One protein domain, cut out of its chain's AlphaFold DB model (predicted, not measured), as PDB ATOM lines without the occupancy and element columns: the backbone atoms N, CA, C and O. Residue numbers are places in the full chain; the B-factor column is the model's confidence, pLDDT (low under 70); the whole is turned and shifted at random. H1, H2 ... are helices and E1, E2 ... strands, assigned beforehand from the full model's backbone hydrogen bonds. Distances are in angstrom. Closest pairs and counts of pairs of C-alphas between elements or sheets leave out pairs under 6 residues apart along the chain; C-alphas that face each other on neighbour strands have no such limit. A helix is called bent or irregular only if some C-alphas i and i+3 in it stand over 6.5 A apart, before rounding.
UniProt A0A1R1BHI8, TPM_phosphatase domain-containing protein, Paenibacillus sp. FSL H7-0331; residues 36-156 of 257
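Overview. This is residues 36 to 156 of the 257 residues of the protein "TPM_phosphatase domain-containing protein" of Paenibacillus sp. FSL H7-0331 (UniProt A0A1R1BHI8). A small sheet of three strands, E1, E2 and E3, lies between helices: H2 crosses slantwise over one face, and the helical hairpin H4 and H5 covers the other, making three layers. H1 runs side by side with H5 and grazes the sheet at E1, while the short H3 lies off the sheet. The printed part has 121 residues with five named helices and three named strands, in the order H1 E1 H2 E2 E3 H3 H4 H5; the class is mixed, helices and strands. The sheet's order is E1, E2, E3, with E1 and E2 parallel and E2 and E3 antiparallel, a mixed sheet. The whole is compact, with a radius of gyration of the C-alphas of 13.2 A, and rounded, spanning 34 by 29 by 28 A.

Arrangement. Start at H1, residues 44 to 54, which only grazes the sheet with its residues 47 to 54. Beside E1, residues 60 to 66, and parallel to it runs E2, residues 91 to 97; find N 62 and O 92 within hydrogen-bond range at 2.8 A. Between them in the chain comes H2, residues 71 to 85, at a height over the sheet of 8.5 A; its closest C-alphas to E2 are Gly 78 and Val 95, 6.1 A apart. E1, H2 and E2 form a strand-helix-strand unit, two parallel neighbour strands with a helix between, and its crossover is right-handed. E2 and E3, residues 103 to 106, are an antiparallel hairpin, with N 95 and O 104 at 2.8 A. H3, residues 110 to 116, is close but not clearly touching H4, residues 124 to 136; their closest C-alphas, Val 116 and Ala 124, are 7.4 A apart. H4 lies over E3 on the opposite face from H2. H5, residues 141 to 154, is on the same face as H4 and touches it, opposite ways at a steep tilt of 39 degrees; look at the closest C-alphas, Tyr 132 and Gly 144, 4.1 A apart. H5 also touches H1, the same way at a shallow tilt of 12 degrees, closest at C-alphas 54 and 149, 7.1 A apart. In H1, H2, H3 and H5 every O i to N i+4 pair is within hydrogen-bond range, in H4 6 of 9.

Along the chain. Find C-alpha 44 at (136.684, 107.675, 85.071), where H1 begins; it runs 15.4 A. E1 and E2 each run 19.6 A, H2 21.1 A and E3 10.1 A. H3 runs 9.8 A. H4, 16.6 A long, is irregular, but only just: C-alphas 131 and 134 are 6.8 A apart. H5 runs 19.8 A and ends at C-alpha 154, (111.547, 96.160, 81.579).

Size, cuts and confidence. The two C-alphas farthest apart are those of Val 44 and Arg 118, 37.1 A. The printed part has no cut and no long link. The mean pLDDT of the printed part is 96.0, and no printed residue is under 70.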
ATOM      1  N   THR A  36     131.419 105.210  75.910       98.19
ATOM      2  CA  THR A  36     132.476 105.964  75.226       98.19
ATOM      3  C   THR A  36     132.253 107.448  75.488       98.19
ATOM      4  O   THR A  36     131.270 108.011  75.018       98.19
ATOM      5  N   ASP A  37     133.139 108.080  76.263       97.88
ATOM      6  CA  ASP A  37     132.966 109.466  76.722       97.88
ATOM      7  C   ASP A  37     134.016 110.432  76.132       97.88
ATOM      8  O   ASP A  37     134.903 110.890  76.852       97.88
ATOM      9  N   PRO A  38     133.975 110.749  74.822       96.50
ATOM     10  CA  PRO A  38     134.927 111.680  74.219       96.50
ATOM     11  C   PRO A  38     134.652 113.135  74.625       96.50
ATOM     12  O   PRO A  38     135.541 113.980  74.530       96.50
ATOM     13  N   ALA A  39     133.437 113.449  75.085       96.19
ATOM     14  CA  ALA A  39     133.108 114.775  75.588       96.19
ATOM     15  C   ALA A  39     133.672 115.031  76.996       96.19
ATOM     16  O   ALA A  39     133.767 116.195  77.393       96.19
ATOM     17  N   GLY A  40     134.053 113.997  77.748       97.00
ATOM     18  CA  GLY A  40     134.471 114.137  79.142       97.00
ATOM     19  C   GLY A  40     133.340 114.679  80.018       97.00
ATOM     20  O   GLY A  40     133.559 115.615  80.790       97.00
ATOM     21  N   LEU A  41     132.119 114.164  79.832       96.44
ATOM     22  CA  LEU A  41     130.974 114.497  80.690       96.44
ATOM     23  C   LEU A  41     131.005 113.726  82.012       96.44
ATOM     24  O   LEU A  41     130.343 114.130  82.969       96.44
ATOM     25  N   PHE A  42     131.760 112.629  82.071       97.50
ATOM     26  CA  PHE A  42     131.843 111.741  83.217       97.50
ATOM     27  C   PHE A  42     133.284 111.621  83.720       97.50
ATOM     28  O   PHE A  42     134.256 111.715  82.969       97.50
ATOM     29  N   THR A  43     133.437 111.368  85.018       97.88
ATOM     30  CA  THR A  43     134.731 110.949  85.573       97.88
ATOM     31  C   THR A  43     135.019 109.487  85.222       97.88
ATOM     32  O   THR A  43     134.118 108.714  84.888       97.88
ATOM     33  N   VAL A  44     136.276 109.064  85.346       96.94
ATOM     34  CA  VAL A  44     136.684 107.675  85.071       96.94
ATOM     35  C   VAL A  44     135.920 106.680  85.954       96.94
ATOM     36  O   VAL A  44     135.498 105.619  85.487       96.94
ATOM     37  N   GLU A  45     135.685 107.034  87.217       97.81
ATOM     38  CA  GLU A  45     134.932 106.232  88.183       97.81
ATOM     39  C   GLU A  45     133.462 106.114  87.782       97.81
ATOM     40  O   GLU A  45     132.900 105.021  87.829       97.81
ATOM     41  N   GLN A  46     132.852 107.214  87.336       97.75
ATOM     42  CA  GLN A  46     131.475 107.224  86.845       97.75
ATOM     43  C   GLN A  46     131.321 106.357  85.595       97.75
ATOM     44  O   GLN A  46     130.383 105.565  85.511       97.75
ATOM     45  N   VAL A  47     132.264 106.446  84.652       97.88
ATOM     46  CA  VAL A  47     132.280 105.588  83.461       97.88
ATOM     47  C   VAL A  47     132.398 104.116  83.860       97.88
ATOM     48  O   VAL A  47     131.682 103.276  83.313       97.88
ATOM     49  N   LYS A  48     133.266 103.784  84.822       97.25
ATOM     50  CA  LYS A  48     133.410 102.412  85.326       97.25
ATOM     51  C   LYS A  48     132.104 101.898  85.943       97.25
ATOM     52  O   LYS A  48     131.621 100.849  85.529       97.25
ATOM     53  N   GLN A  49     131.511 102.660  86.861       96.88
ATOM     54  CA  GLN A  49     130.239 102.311  87.505       96.88
ATOM     55  C   GLN A  49     129.105 102.146  86.489       96.88
ATOM     56  O   GLN A  49     128.283 101.235  86.597       96.88
ATOM     57  N   LEU A  50     129.060 103.020  85.482       97.00
ATOM     58  CA  LEU A  50     128.047 102.952  84.440       97.00
ATOM     59  C   LEU A  50     128.233 101.705  83.571       97.00
ATOM     60  O   LEU A  50     127.262 100.999  83.326       97.00
ATOM     61  N   ARG A  51     129.468 101.371  83.175       96.94
ATOM     62  CA  ARG A  51     129.753 100.130  82.437       96.94
ATOM     63  C   ARG A  51     129.324  98.890  83.215       96.94
ATOM     64  O   ARG A  51     128.725  98.012  82.614       96.94
ATOM     65  N   GLU A  52     129.600  98.830  84.515       95.94
ATOM     66  CA  GLU A  52     129.161  97.719  85.375       95.94
ATOM     67  C   GLU A  52     127.628  97.635  85.446       95.94
ATOM     68  O   GLU A  52     127.063  96.552  85.370       95.94
ATOM     69  N   THR A  53     126.941  98.779  85.516       95.62
ATOM     70  CA  THR A  53     125.468  98.824  85.584       95.62
ATOM     71  C   THR A  53     124.795  98.405  84.272       95.62
ATOM     72  O   THR A  53     123.690  97.871  84.290       95.62
ATOM     73  N   LEU A  54     125.424  98.683  83.127       96.12
ATOM     74  CA  LEU A  54     124.857  98.411  81.801       96.12
ATOM     75  C   LEU A  54     125.193  97.007  81.265       96.12
ATOM     76  O   LEU A  54     124.700  96.628  80.204       96.12
ATOM     77  N   GLN A  55     126.015  96.238  81.983       92.12
ATOM     78  CA  GLN A  55     126.353  94.858  81.632       92.12
ATOM     79  C   GLN A  55     125.222  93.875  81.970       92.12
ATOM     80  O   GLN A  55     124.311  94.173  82.745       92.12
ATOM     81  N   ASP A  56     125.288  92.696  81.346       89.44
ATOM     82  CA  ASP A  56     124.410  91.541  81.587       89.44
ATOM     83  C   ASP A  56     122.901  91.804  81.423       89.44
ATOM     84  O   ASP A  56     122.059  91.076  81.951       89.44
ATOM     85  N   GLN A  57     122.548  92.827  80.643       92.50
ATOM     86  CA  GLN A  57     121.169  93.144  80.286       92.50
ATOM     87  C   GLN A  57     120.720  92.385  79.028       92.50
ATOM     88  O   GLN A  57     121.531  91.998  78.185       92.50
ATOM     89  N   SER A  58     119.405  92.189  78.881       92.56
ATOM     90  CA  SER A  58     118.830  91.582  77.667       92.56
ATOM     91  C   SER A  58     119.090  92.468  76.446       92.56
ATOM     92  O   SER A  58     119.518  91.994  75.391       92.56
ATOM     93  N   PHE A  59     118.890  93.770  76.632       95.12
ATOM     94  CA  PHE A  59     119.259  94.817  75.701       95.12
ATOM     95  C   PHE A  59     120.463  95.587  76.240       95.12
ATOM     96  O   PHE A  59     120.395  96.194  77.312       95.12
ATOM     97  N   GLU A  60     121.558  95.568  75.483       96.06
ATOM     98  CA  GLU A  60     122.789  96.278  75.819       96.06
ATOM     99  C   GLU A  60     122.633  97.750  75.421       96.06
ATOM    100  O   GLU A  60     122.562  98.091  74.237       96.06
ATOM    101  N   LEU A  61     122.579  98.633  76.418       98.12
ATOM    102  CA  LEU A  61     122.591 100.072  76.186       98.12
ATOM    103  C   LEU A  61     124.040 100.544  76.030       98.12
ATOM    104  O   LEU A  61     124.810 100.556  76.989       98.12
ATOM    105  N   VAL A  62     124.400 100.951  74.820       98.25
ATOM    106  CA  VAL A  62     125.690 101.550  74.486       98.25
ATOM    107  C   VAL A  62     125.557 103.067  74.574       98.25
ATOM    108  O   VAL A  62     124.675 103.655  73.962       98.25
ATOM    109  N   VAL A  63     126.435 103.721  75.324       98.50
ATOM    110  CA  VAL A  63     126.396 105.166  75.570       98.50
ATOM    111  C   VAL A  63     127.563 105.849  74.872       98.50
ATOM    112  O   VAL A  63     128.716 105.429  75.020       98.50
ATOM    113  N   VAL A  64     127.274 106.938  74.165       98.31
ATOM    114  CA  VAL A  64     128.279 107.855  73.620       98.31
ATOM    115  C   VAL A  64     127.982 109.276  74.076       98.31
ATOM    116  O   VAL A  64     126.824 109.690  74.100       98.31
ATOM    117  N   THR A  65     129.010 110.033  74.447       97.88
ATOM    118  CA  THR A  65     128.847 111.455  74.768       97.88
ATOM    119  C   THR A  65     129.336 112.352  73.637       97.88
ATOM    120  O   THR A  65     130.254 112.000  72.897       97.88
ATOM    121  N   ALA A  66     128.730 113.528  73.498       96.50
ATOM    122  CA  ALA A  66     129.124 114.545  72.528       96.50
ATOM    123  C   ALA A  66     128.926 115.958  73.101       96.50
ATOM    124  O   ALA A  66     128.230 116.144  74.097       96.50
ATOM    125  N   LYS A  67     129.545 116.968  72.482       95.25
ATOM    126  CA  LYS A  67     129.385 118.381  72.864       95.25
ATOM    127  C   LYS A  67     128.844 119.202  71.715       95.25
ATOM    128  O   LYS A  67     129.168 118.923  70.563       95.25
ATOM    129  N   GLY A  68     128.090 120.247  72.045       92.50
ATOM    130  CA  GLY A  68     127.718 121.284  71.084       92.50
ATOM    131  C   GLY A  68     126.773 120.819  69.975       92.50
ATOM    132  O   GLY A  68     126.605 121.540  68.997       92.50
ATOM    133  N   LEU A  69     126.147 119.650  70.121       92.69
ATOM    134  CA  LEU A  69     125.123 119.181  69.192       92.69
ATOM    135  C   LEU A  69     123.784 119.855  69.519       92.69
ATOM    136  O   LEU A  69     123.439 120.084  70.685       92.69
ATOM    137  N   ASP A  70     123.043 120.245  68.494       90.75
ATOM    138  CA  ASP A  70     121.619 120.566  68.590       90.75
ATOM    139  C   ASP A  70     120.766 119.324  68.273       90.75
ATOM    140  O   ASP A  70     121.297 118.220  68.161       90.75
ATOM    141  N   GLU A  71     119.443 119.481  68.211       88.94
ATOM    142  CA  GLU A  71     118.508 118.363  68.015       88.94
ATOM    143  C   GLU A  71     118.635 117.692  66.635       88.94
ATOM    144  O   GLU A  71     118.462 116.480  66.521       88.94
ATOM    145  N   GLU A  72     118.976 118.442  65.589       91.50
ATOM    146  CA  GLU A  72     119.170 117.876  64.249       91.50
ATOM    147  C   GLU A  72     120.545 117.199  64.149       91.50
ATOM    148  O   GLU A  72     120.666 116.058  63.690       91.50
ATOM    149  N   ALA A  73     121.584 117.853  64.675       92.94
ATOM    150  CA  ALA A  73     122.940 117.323  64.674       92.94
ATOM    151  C   ALA A  73     123.090 116.084  65.568       92.94
ATOM    152  O   ALA A  73     123.820 115.164  65.196       92.94
ATOM    153  N   ILE A  74     122.406 116.023  66.722       95.12
ATOM    154  CA  ILE A  74     122.405 114.812  67.556       95.12
ATOM    155  C   ILE A  74     121.774 113.652  66.789       95.12
ATOM    156  O   ILE A  74     122.363 112.575  66.792       95.12
ATOM    157  N   GLN A  75     120.676 113.899  66.056       95.25
ATOM    158  CA  GLN A  75     119.997 112.883  65.257       95.25
ATOM    159  C   GLN A  75     120.906 112.259  64.208       95.25
ATOM    160  O   GLN A  75     121.010 111.031  64.119       95.25
ATOM    161  N   GLN A  76     121.571 113.109  63.430       95.00
ATOM    162  CA  GLN A  76     122.519 112.660  62.423       95.00
ATOM    163  C   GLN A  76     123.701 111.922  63.068       95.00
ATOM    164  O   GLN A  76     124.020 110.805  62.660       95.00
ATOM    165  N   PHE A  77     124.292 112.490  64.123       95.56
ATOM    166  CA  PHE A  77     125.422 111.885  64.827       95.56
ATOM    167  C   PHE A  77     125.082 110.506  65.407       95.56
ATOM    168  O   PHE A  77     125.871 109.573  65.269       95.56
ATOM    169  N   GLY A  78     123.908 110.344  66.022       96.31
ATOM    170  CA  GLY A  78     123.463 109.064  66.568       96.31
ATOM    171  C   GLY A  78     123.331 107.987  65.496       96.31
ATOM    172  O   GLY A  78     123.808 106.868  65.691       96.31
ATOM    173  N   ASN A  79     122.761 108.327  64.341       95.62
ATOM    174  CA  ASN A  79     122.655 107.397  63.216       95.62
ATOM    175  C   ASN A  79     124.036 107.025  62.655       95.62
ATOM    176  O   ASN A  79     124.308 105.847  62.420       95.62
ATOM    177  N   ASP A  80     124.928 108.004  62.490       95.44
ATOM    178  CA  ASP A  80     126.290 107.774  61.997       95.44
ATOM    179  C   ASP A  80     127.080 106.858  62.941       95.44
ATOM    180  O   ASP A  80     127.725 105.908  62.488       95.44
ATOM    181  N   VAL A  81     126.987 107.088  64.254       96.44
ATOM    182  CA  VAL A  81     127.627 106.250  65.280       96.44
ATOM    183  C   VAL A  81     127.037 104.839  65.275       96.44
ATOM    184  O   VAL A  81     127.797 103.871  65.259       96.44
ATOM    185  N   TYR A  82     125.707 104.705  65.243       96.50
ATOM    186  CA  TYR A  82     125.021 103.407  65.232       96.50
ATOM    187  C   TYR A  82     125.467 102.549  64.040       96.50
ATOM    188  O   TYR A  82     125.869 101.392  64.207       96.50
ATOM    189  N   ASN A  83     125.486 103.153  62.849       94.81
ATOM    190  CA  ASN A  83     125.891 102.505  61.604       94.81
ATOM    191  C   ASN A  83     127.390 102.177  61.581       94.81
ATOM    192  O   ASN A  83     127.784 101.076  61.192       94.81
ATOM    193  N   THR A  84     128.237 103.110  62.025       95.50
ATOM    194  CA  THR A  84     129.699 102.934  62.034       95.50
ATOM    195  C   THR A  84     130.124 101.847  63.014       95.50
ATOM    196  O   THR A  84     130.986 101.025  62.696       95.50
ATOM    197  N   TRP A  85     129.505 101.799  64.196       96.44
ATOM    198  CA  TRP A  85     129.783 100.775  65.204       96.44
ATOM    199  C   TRP A  85     129.127  99.428  64.902       96.44
ATOM    200  O   TRP A  85     129.434  98.460  65.599       96.44
ATOM    201  N   LYS A  86     128.272  99.356  63.868       95.62
ATOM    202  CA  LYS A  86     127.551  98.147  63.443       95.62
ATOM    203  C   LYS A  86     126.867  97.464  64.626       95.62
ATOM    204  O   LYS A  86     127.085  96.277  64.880       95.62
ATOM    205  N   LEU A  87     126.115  98.249  65.395       94.69
ATOM    206  CA  LEU A  87     125.424  97.739  66.575       94.69
ATOM    207  C   LEU A  87     124.409  96.664  66.168       94.69
ATOM    208  O   LEU A  87     123.735  96.785  65.148       94.69
ATOM    209  N   GLY A  88     124.345  95.587  66.951       91.88
ATOM    210  CA  GLY A  88     123.430  94.472  66.693       91.88
ATOM    211  C   GLY A  88     121.984  94.774  67.095       91.88
ATOM    212  O   GLY A  88     121.706  95.743  67.799       91.88
ATOM    213  N   ALA A  89     121.059  93.878  66.741       90.75
ATOM    214  CA  ALA A  89     119.625  94.030  67.025       90.75
ATOM    215  C   ALA A  89     119.273  94.133  68.528       90.75
ATOM    216  O   ALA A  89     118.194  94.609  68.884       90.75
ATOM    217  N   ASN A  90     120.150  93.671  69.425       93.81
ATOM    218  CA  ASN A  90     119.990  93.776  70.880       93.81
ATOM    219  C   ASN A  90     120.800  94.928  71.505       93.81
ATOM    220  O   ASN A  90     120.849  95.032  72.731       93.81
ATOM    221  N   GLN A  91     121.449  95.759  70.687       95.94
ATOM    222  CA  GLN A  91     122.241  96.909  71.115       95.94
ATOM    223  C   GLN A  91     121.509  98.207  70.761       95.94
ATOM    224  O   GLN A  91     121.133  98.437  69.611       95.94
ATOM    225  N   LEU A  92     121.321  99.065  71.761       97.50
ATOM    226  CA  LEU A  92     120.727 100.390  71.599       97.50
ATOM    227  C   LEU A  92     121.805 101.436  71.839       97.50
ATOM    228  O   LEU A  92     122.583 101.303  72.780       97.50
ATOM    229  N   LEU A  93     121.831 102.491  71.035       98.56
ATOM    230  CA  LEU A  93     122.734 103.615  71.239       98.56
ATOM    231  C   LEU A  93     122.007 104.750  71.954       98.56
ATOM    232  O   LEU A  93     120.985 105.230  71.473       98.56
ATOM    233  N   LEU A  94     122.571 105.226  73.057       98.62
ATOM    234  CA  LEU A  94     122.173 106.462  73.713       98.62
ATOM    235  C   LEU A  94     123.261 107.519  73.512       98.62
ATOM    236  O   LEU A  94     124.361 107.404  74.053       98.62
ATOM    237  N   VAL A  95     122.933 108.565  72.759       98.44
ATOM    238  CA  VAL A  95     123.771 109.757  72.611       98.44
ATOM    239  C   VAL A  95     123.410 110.746  73.710       98.44
ATOM    240  O   VAL A  95     122.257 111.163  73.815       98.44
ATOM    241  N   VAL A  96     124.389 111.135  74.521       97.75
ATOM    242  CA  VAL A  96     124.235 112.116  75.602       97.75
ATOM    243  C   VAL A  96     125.040 113.366  75.274       97.75
ATOM    244  O   VAL A  96     126.201 113.271  74.882       97.75
ATOM    245  N   THR A  97     124.449 114.545  75.455       96.56
ATOM    246  CA  THR A  97     125.138 115.814  75.185       96.56
ATOM    247  C   THR A  97     125.445 116.594  76.458       96.56
ATOM    248  O   THR A  97     124.957 116.275  77.540       96.56
ATOM    249  N   ASP A  98     126.255 117.642  76.327       94.50
ATOM    250  CA  ASP A  98     126.506 118.627  77.381       94.50
ATOM    251  C   ASP A  98     125.281 119.501  77.707       94.50
ATOM    252  O   ASP A  98     125.237 120.145  78.760       94.50
ATOM    253  N   LYS A  99     124.256 119.504  76.846       92.69
ATOM    254  CA  LYS A  99     122.988 120.195  77.091       92.69
ATOM    255  C   LYS A  99     122.079 119.340  77.972       92.69
ATOM    256  O   LYS A  99     121.668 118.239  77.605       92.69
ATOM    257  N   SER A 100     121.715 119.880  79.135       86.94
ATOM    258  CA  SER A 100     120.825 119.198  80.078       86.94
ATOM    259  C   SER A 100     119.509 118.789  79.408       86.94
ATOM    260  O   SER A 100     118.858 119.585  78.734       86.94
ATOM    261  N   GLY A 101     119.133 117.520  79.580       89.38
ATOM    262  CA  GLY A 101     117.894 116.969  79.033       89.38
ATOM    263  C   GLY A 101     117.899 116.717  77.524       89.38
ATOM    264  O   GLY A 101     116.860 116.324  77.001       89.38
ATOM    265  N   THR A 102     119.030 116.912  76.837       94.50
ATOM    266  CA  THR A 102     119.178 116.608  75.407       94.50
ATOM    267  C   THR A 102     119.957 115.307  75.241       94.50
ATOM    268  O   THR A 102     121.166 115.240  75.488       94.50
ATOM    269  N   ALA A 103     119.245 114.266  74.831       97.62
ATOM    270  CA  ALA A 103     119.794 112.962  74.502       97.62
ATOM    271  C   ALA A 103     118.984 112.344  73.362       97.62
ATOM    272  O   ALA A 103     117.853 112.758  73.108       97.62
ATOM    273  N   GLN A 104     119.545 111.339  72.703       98.00
ATOM    274  CA  GLN A 104     118.854 110.603  71.655       98.00
ATOM    275  C   GLN A 104     119.082 109.108  71.823       98.00
ATOM    276  O   GLN A 104     120.215 108.661  71.987       98.00
ATOM    277  N   LEU A 105     117.998 108.341  71.739       98.50
ATOM    278  CA  LEU A 105     118.036 106.887  71.689       98.50
ATOM    279  C   LEU A 105     117.871 106.414  70.239       98.50
ATOM    280  O   LEU A 105     116.907 106.791  69.574       98.50
ATOM    281  N   VAL A 106     118.789 105.571  69.769       98.06
ATOM    282  CA  VAL A 106     118.786 104.976  68.427       98.06
ATOM    283  C   VAL A 106     118.806 103.455  68.555       98.06
ATOM    284  O   VAL A 106     119.601 102.893  69.311       98.06
ATOM    285  N   TYR A 107     117.919 102.784  67.828       96.75
ATOM    286  CA  TYR A 107     117.874 101.329  67.717       96.75
ATOM    287  C   TYR A 107     117.228 100.923  66.393       96.75
ATOM    288  O   TYR A 107     116.286 101.576  65.945       96.75
ATOM    289  N   ASP A 108     117.696  99.820  65.811       95.00
ATOM    290  CA  ASP A 108     117.079  99.178  64.651       95.00
ATOM    291  C   ASP A 108     116.523  97.805  65.055       95.00
ATOM    292  O   ASP A 108     117.166  96.762  64.934       95.00
ATOM    293  N   ASN A 109     115.343  97.819  65.680       94.12
ATOM    294  CA  ASN A 109     114.665  96.608  66.134       94.12
ATOM    295  C   ASN A 109     113.144  96.813  66.124       94.12
ATOM    296  O   ASN A 109     112.587  97.519  66.970       94.12
ATOM    297  N   GLU A 110     112.455  96.157  65.190       94.38
ATOM    298  CA  GLU A 110     110.999  96.272  65.039       94.38
ATOM    299  C   GLU A 110     110.221  95.789  66.272       94.38
ATOM    300  O   GLU A 110     109.177  96.350  66.614       94.38
ATOM    301  N   GLN A 111     110.712  94.755  66.965       95.00
ATOM    302  CA  GLN A 111     110.046  94.236  68.162       95.00
ATOM    303  C   GLN A 111     110.128  95.239  69.314       95.00
ATOM    304  O   GLN A 111     109.132  95.448  70.008       95.00
ATOM    305  N   MET A 112     111.279  95.901  69.469       95.50
ATOM    306  CA  MET A 112     111.459  97.007  70.407       95.50
ATOM    307  C   MET A 112     110.541  98.173  70.041       95.50
ATOM    308  O   MET A 112     109.766  98.615  70.884       95.50
ATOM    309  N   ALA A 113     110.542  98.616  68.778       96.56
ATOM    310  CA  ALA A 113     109.681  99.708  68.317       96.56
ATOM    311  C   ALA A 113     108.198  99.434  68.624       96.56
ATOM    312  O   ALA A 113     107.496 100.287  69.167       96.56
ATOM    313  N   LYS A 114     107.732  98.209  68.351       97.06
ATOM    314  CA  LYS A 114     106.357  97.768  68.625       97.06
ATOM    315  C   LYS A 114     106.043  97.634  70.116       97.06
ATOM    316  O   LYS A 114     104.891  97.805  70.513       97.06
ATOM    317  N   ALA A 115     107.024  97.274  70.940       96.69
ATOM    318  CA  ALA A 115     106.850  97.223  72.386       96.69
ATOM    319  C   ALA A 115     106.723  98.636  72.965       96.69
ATOM    320  O   ALA A 115     105.776  98.908  73.698       96.69
ATOM    321  N   VAL A 116     107.608  99.547  72.559       97.69
ATOM    322  CA  VAL A 116     107.602 100.958  72.969       97.69
ATOM    323  C   VAL A 116     106.343 101.681  72.484       97.69
ATOM    324  O   VAL A 116     105.772 102.477  73.219       97.69
ATOM    325  N   SER A 117     105.831 101.367  71.291       98.00
ATOM    326  CA  SER A 117     104.604 101.994  70.779       98.00
ATOM    327  C   SER A 117     103.341 101.668  71.585       98.00
ATOM    328  O   SER A 117     102.290 102.250  71.336       98.00
ATOM    329  N   ARG A 118     103.408 100.691  72.498       97.44
ATOM    330  CA  ARG A 118     102.298 100.277  73.373       97.44
ATOM    331  C   ARG A 118     102.398 100.867  74.778       97.44
ATOM    332  O   ARG A 118     101.535 100.579  75.603       97.44
ATOM    333  N   THR A 119     103.449 101.625  75.062       97.88
ATOM    334  CA  THR A 119     103.664 102.274  76.355       97.88
ATOM    335  C   THR A 119     103.398 103.772  76.261       97.88
ATOM    336  O   THR A 119     103.257 104.323  75.170       97.88
ATOM    337  N   ASP A 120     103.418 104.453  77.409       97.44
ATOM    338  CA  ASP A 120     103.291 105.915  77.481       97.44
ATOM    339  C   ASP A 120     104.426 106.665  76.760       97.44
ATOM    340  O   ASP A 120     104.275 107.836  76.426       97.44
ATOM    341  N   ALA A 121     105.563 106.004  76.506       98.00
ATOM    342  CA  ALA A 121     106.650 106.595  75.734       98.00
ATOM    343  C   ALA A 121     106.299 106.699  74.240       98.00
ATOM    344  O   ALA A 121     106.691 107.660  73.586       98.00
ATOM    345  N   GLY A 122     105.585 105.720  73.676       98.12
ATOM    346  CA  GLY A 122     105.126 105.707  72.281       98.12
ATOM    347  C   GLY A 122     106.220 105.564  71.207       98.12
ATOM    348  O   GLY A 122     105.980 104.955  70.166       98.12
ATOM    349  N   ASN A 123     107.423 106.096  71.423       97.94
ATOM    350  CA  ASN A 123     108.578 105.995  70.529       97.94
ATOM    351  C   ASN A 123     109.900 106.225  71.296       97.94
ATOM    352  O   ASN A 123     109.902 106.449  72.505       97.94
ATOM    353  N   ALA A 124     111.036 106.172  70.591       97.44
ATOM    354  CA  ALA A 124     112.364 106.383  71.177       97.44
ATOM    355  C   ALA A 124     112.517 107.746  71.879       97.44
ATOM    356  O   ALA A 124     113.076 107.812  72.972       97.44
ATOM    357  N   GLN A 125     111.985 108.819  71.286       97.62
ATOM    358  CA  GLN A 125     112.048 110.163  71.860       97.62
ATOM    359  C   GLN A 125     111.228 110.262  73.151       97.62
ATOM    360  O   GLN A 125     111.704 110.810  74.141       97.62
ATOM    361  N   GLY A 126     110.045 109.649  73.195       98.19
ATOM    362  CA  GLY A 126     109.238 109.627  74.410       98.19
ATOM    363  C   GLY A 126     109.886 108.847  75.558       98.19
ATOM    364  O   GLY A 126     109.663 109.189  76.717       98.19
ATOM    365  N   ILE A 127     110.762 107.870  75.277       98.44
ATOM    366  CA  ILE A 127     111.590 107.241  76.323       98.44
ATOM    367  C   ILE A 127     112.546 108.274  76.918       98.44
ATOM    368  O   ILE A 127     112.664 108.361  78.139       98.44
ATOM    369  N   ILE A 128     113.214 109.072  76.080       98.19
ATOM    370  CA  ILE A 128     114.113 110.135  76.544       98.19
ATOM    371  C   ILE A 128     113.346 111.162  77.379       98.19
ATOM    372  O   ILE A 128     113.776 111.491  78.487       98.19
ATOM    373  N   ASP A 129     112.202 111.633  76.887       98.06
ATOM    374  CA  ASP A 129     111.404 112.646  77.577       98.06
ATOM    375  C   ASP A 129     110.860 112.145  78.923       98.06
ATOM    376  O   ASP A 129     110.838 112.907  79.891       98.06
ATOM    377  N   LEU A 130     110.479 110.866  79.015       98.19
ATOM    378  CA  LEU A 130     109.926 110.273  80.234       98.19
ATOM    379  C   LEU A 130     111.005 109.848  81.241       98.19
ATOM    380  O   LEU A 130     110.845 110.059  82.442       98.19
ATOM    381  N   GLN A 131     112.089 109.226  80.770       98.12
ATOM    382  CA  GLN A 131     113.072 108.545  81.625       98.12
ATOM    383  C   GLN A 131     114.336 109.370  81.853       98.12
ATOM    384  O   GLN A 131     114.873 109.396  82.957       98.12
ATOM    385  N   TYR A 132     114.831 110.051  80.820       98.00
ATOM    386  CA  TYR A 132     116.127 110.723  80.879       98.00
ATOM    387  C   TYR A 132     115.994 112.192  81.288       98.00
ATOM    388  O   TYR A 132     116.596 112.635  82.271       98.00
ATOM    389  N   LYS A 133     115.176 112.954  80.555       96.94
ATOM    390  CA  LYS A 133     115.039 114.411  80.682       96.94
ATOM    391  C   LYS A 133     114.736 114.905  82.105       96.94
ATOM    392  O   LYS A 133     115.445 115.813  82.548       96.94
ATOM    393  N   PRO A 134     113.784 114.332  82.876       97.44
ATOM    394  CA  PRO A 134     113.498 114.819  84.229       97.44
ATOM    395  C   PRO A 134     114.645 114.578  85.219       97.44
ATOM    396  O   PRO A 134     114.772 115.320  86.196       97.44
ATOM    397  N   LEU A 135     115.481 113.561  84.989       97.44
ATOM    398  CA  LEU A 135     116.646 113.255  85.823       97.44
ATOM    399  C   LEU A 135     117.853 114.108  85.416       97.44
ATOM    400  O   LEU A 135     118.519 114.690  86.273       97.44
ATOM    401  N   ALA A 136     118.083 114.278  84.113       94.94
ATOM    402  CA  ALA A 136     119.127 115.154  83.587       94.94
ATOM    403  C   ALA A 136     118.898 116.631  83.965       94.94
ATOM    404  O   ALA A 136     119.854 117.320  84.329       94.94
ATOM    405  N   ALA A 137     117.642 117.096  83.978       93.06
ATOM    406  CA  ALA A 137     117.269 118.442  84.431       93.06
ATOM    407  C   ALA A 137     117.638 118.711  85.903       93.06
ATOM    408  O   ALA A 137     117.874 119.852  86.287       93.06
ATOM    409  N   LYS A 138     117.734 117.657  86.725       94.38
ATOM    410  CA  LYS A 138     118.175 117.725  88.130       94.38
ATOM    411  C   LYS A 138     119.692 117.559  88.292       94.38
ATOM    412  O   LYS A 138     120.177 117.435  89.411       94.38
ATOM    413  N   GLY A 139     120.444 117.515  87.189       91.62
ATOM    414  CA  GLY A 139     121.887 117.258  87.181       91.62
ATOM    415  C   GLY A 139     122.260 115.777  87.321       91.62
ATOM    416  O   GLY A 139     123.435 115.450  87.460       91.62
ATOM    417  N   SER A 140     121.293 114.858  87.270       94.88
ATOM    418  CA  SER A 140     121.509 113.421  87.475       94.88
ATOM    419  C   SER A 140     121.550 112.656  86.148       94.88
ATOM    420  O   SER A 140     120.743 111.759  85.913       94.88
ATOM    421  N   MET A 141     122.497 112.994  85.262       95.88
ATOM    422  CA  MET A 141     122.620 112.357  83.936       95.88
ATOM    423  C   MET A 141     122.810 110.835  84.024       95.88
ATOM    424  O   MET A 141     122.183 110.099  83.270       95.88
ATOM    425  N   ILE A 142     123.632 110.360  84.968       96.81
ATOM    426  CA  ILE A 142     123.889 108.926  85.187       96.81
ATOM    427  C   ILE A 142     122.603 108.189  85.562       96.81
ATOM    428  O   ILE A 142     122.319 107.132  85.008       96.81
ATOM    429  N   GLU A 143     121.801 108.761  86.461       97.75
ATOM    430  CA  GLU A 143     120.506 108.186  86.833       97.75
ATOM    431  C   GLU A 143     119.533 108.202  85.649       97.75
ATOM    432  O   GLU A 143     118.821 107.226  85.440       97.75
ATOM    433  N   GLY A 144     119.579 109.239  84.805       97.94
ATOM    434  CA  GLY A 144     118.866 109.267  83.525       97.94
ATOM    435  C   GLY A 144     119.219 108.083  82.622       97.94
ATOM    436  O   GLY A 144     118.329 107.401  82.120       97.94
ATOM    437  N   ILE A 145     120.511 107.798  82.444       98.06
ATOM    438  CA  ILE A 145     120.985 106.674  81.618       98.06
ATOM    439  C   ILE A 145     120.523 105.335  82.206       98.06
ATOM    440  O   ILE A 145     120.014 104.478  81.480       98.06
ATOM    441  N   LYS A 146     120.656 105.158  83.526       98.12
ATOM    442  CA  LYS A 146     120.181 103.952  84.220       98.12
ATOM    443  C   LYS A 146     118.672 103.770  84.069       98.12
ATOM    444  O   LYS A 146     118.226 102.649  83.835       98.12
ATOM    445  N   SER A 147     117.899 104.854  84.150       98.25
ATOM    446  CA  SER A 147     116.443 104.827  83.972       98.25
ATOM    447  C   SER A 147     116.062 104.392  82.559       98.25
ATOM    448  O   SER A 147     115.188 103.545  82.404       98.25
ATOM    449  N   VAL A 148     116.758 104.891  81.528       98.38
ATOM    450  CA  VAL A 148     116.560 104.436  80.140       98.38
ATOM    451  C   VAL A 148     116.862 102.942  80.006       98.38
ATOM    452  O   VAL A 148     116.038 102.212  79.459       98.38
ATOM    453  N   SER A 149     117.994 102.470  80.542       97.75
ATOM    454  CA  SER A 149     118.373 101.048  80.503       97.75
ATOM    455  C   SER A 149     117.341 100.151  81.197       97.75
ATOM    456  O   SER A 149     116.890  99.155  80.629       97.75
ATOM    457  N   SER A 150     116.924 100.538  82.404       97.69
ATOM    458  CA  SER A 150     115.903  99.832  83.182       97.69
ATOM    459  C   SER A 150     114.569  99.785  82.437       97.69
ATOM    460  O   SER A 150     113.949  98.729  82.334       97.69
ATOM    461  N   TYR A 151     114.167 100.906  81.831       98.06
ATOM    462  CA  TYR A 151     112.935 100.996  81.061       98.06
ATOM    463  C   TYR A 151     112.926 100.034  79.872       98.06
ATOM    464  O   TYR A 151     112.002  99.232  79.755       98.06
ATOM    465  N   VAL A 152     113.954 100.070  79.013       97.31
ATOM    466  CA  VAL A 152     113.989  99.225  77.803       97.31
ATOM    467  C   VAL A 152     114.091  97.737  78.141       97.31
ATOM    468  O   VAL A 152     113.467  96.915  77.472       97.31
ATOM    469  N   ASN A 153     114.807  97.382  79.210       96.31
ATOM    470  CA  ASN A 153     114.901  95.998  79.674       96.31
ATOM    471  C   ASN A 153     113.624  95.526  80.391       96.31
ATOM    472  O   ASN A 153     113.294  94.344  80.334       96.31
ATOM    473  N   GLY A 154     112.854  96.442  80.983       96.69
ATOM    474  CA  GLY A 154     111.547  96.160  81.579       96.69
ATOM    475  C   GLY A 154     110.436  95.855  80.567       96.69
ATOM    476  O   GLY A 154     109.404  95.307  80.948       96.69
ATOM    477  N   LEU A 155     110.637  96.152  79.275       94.19
ATOM    478  CA  LEU A 155     109.663  95.848  78.214       94.19
ATOM    479  C   LEU A 155     109.588  94.354  77.866       94.19
ATOM    480  O   LEU A 155     108.689  93.947  77.129       94.19
ATOM    481  N   ASN A 156     110.517  93.542  78.385       89.88
ATOM    482  CA  ASN A 156     110.528  92.084  78.259       89.88
ATOM    483  C   ASN A 156     110.418  91.587  76.799       89.88
ATOM    484  O   ASN A 156     109.798  90.558  76.512       89.88
TER     485      ASN A 156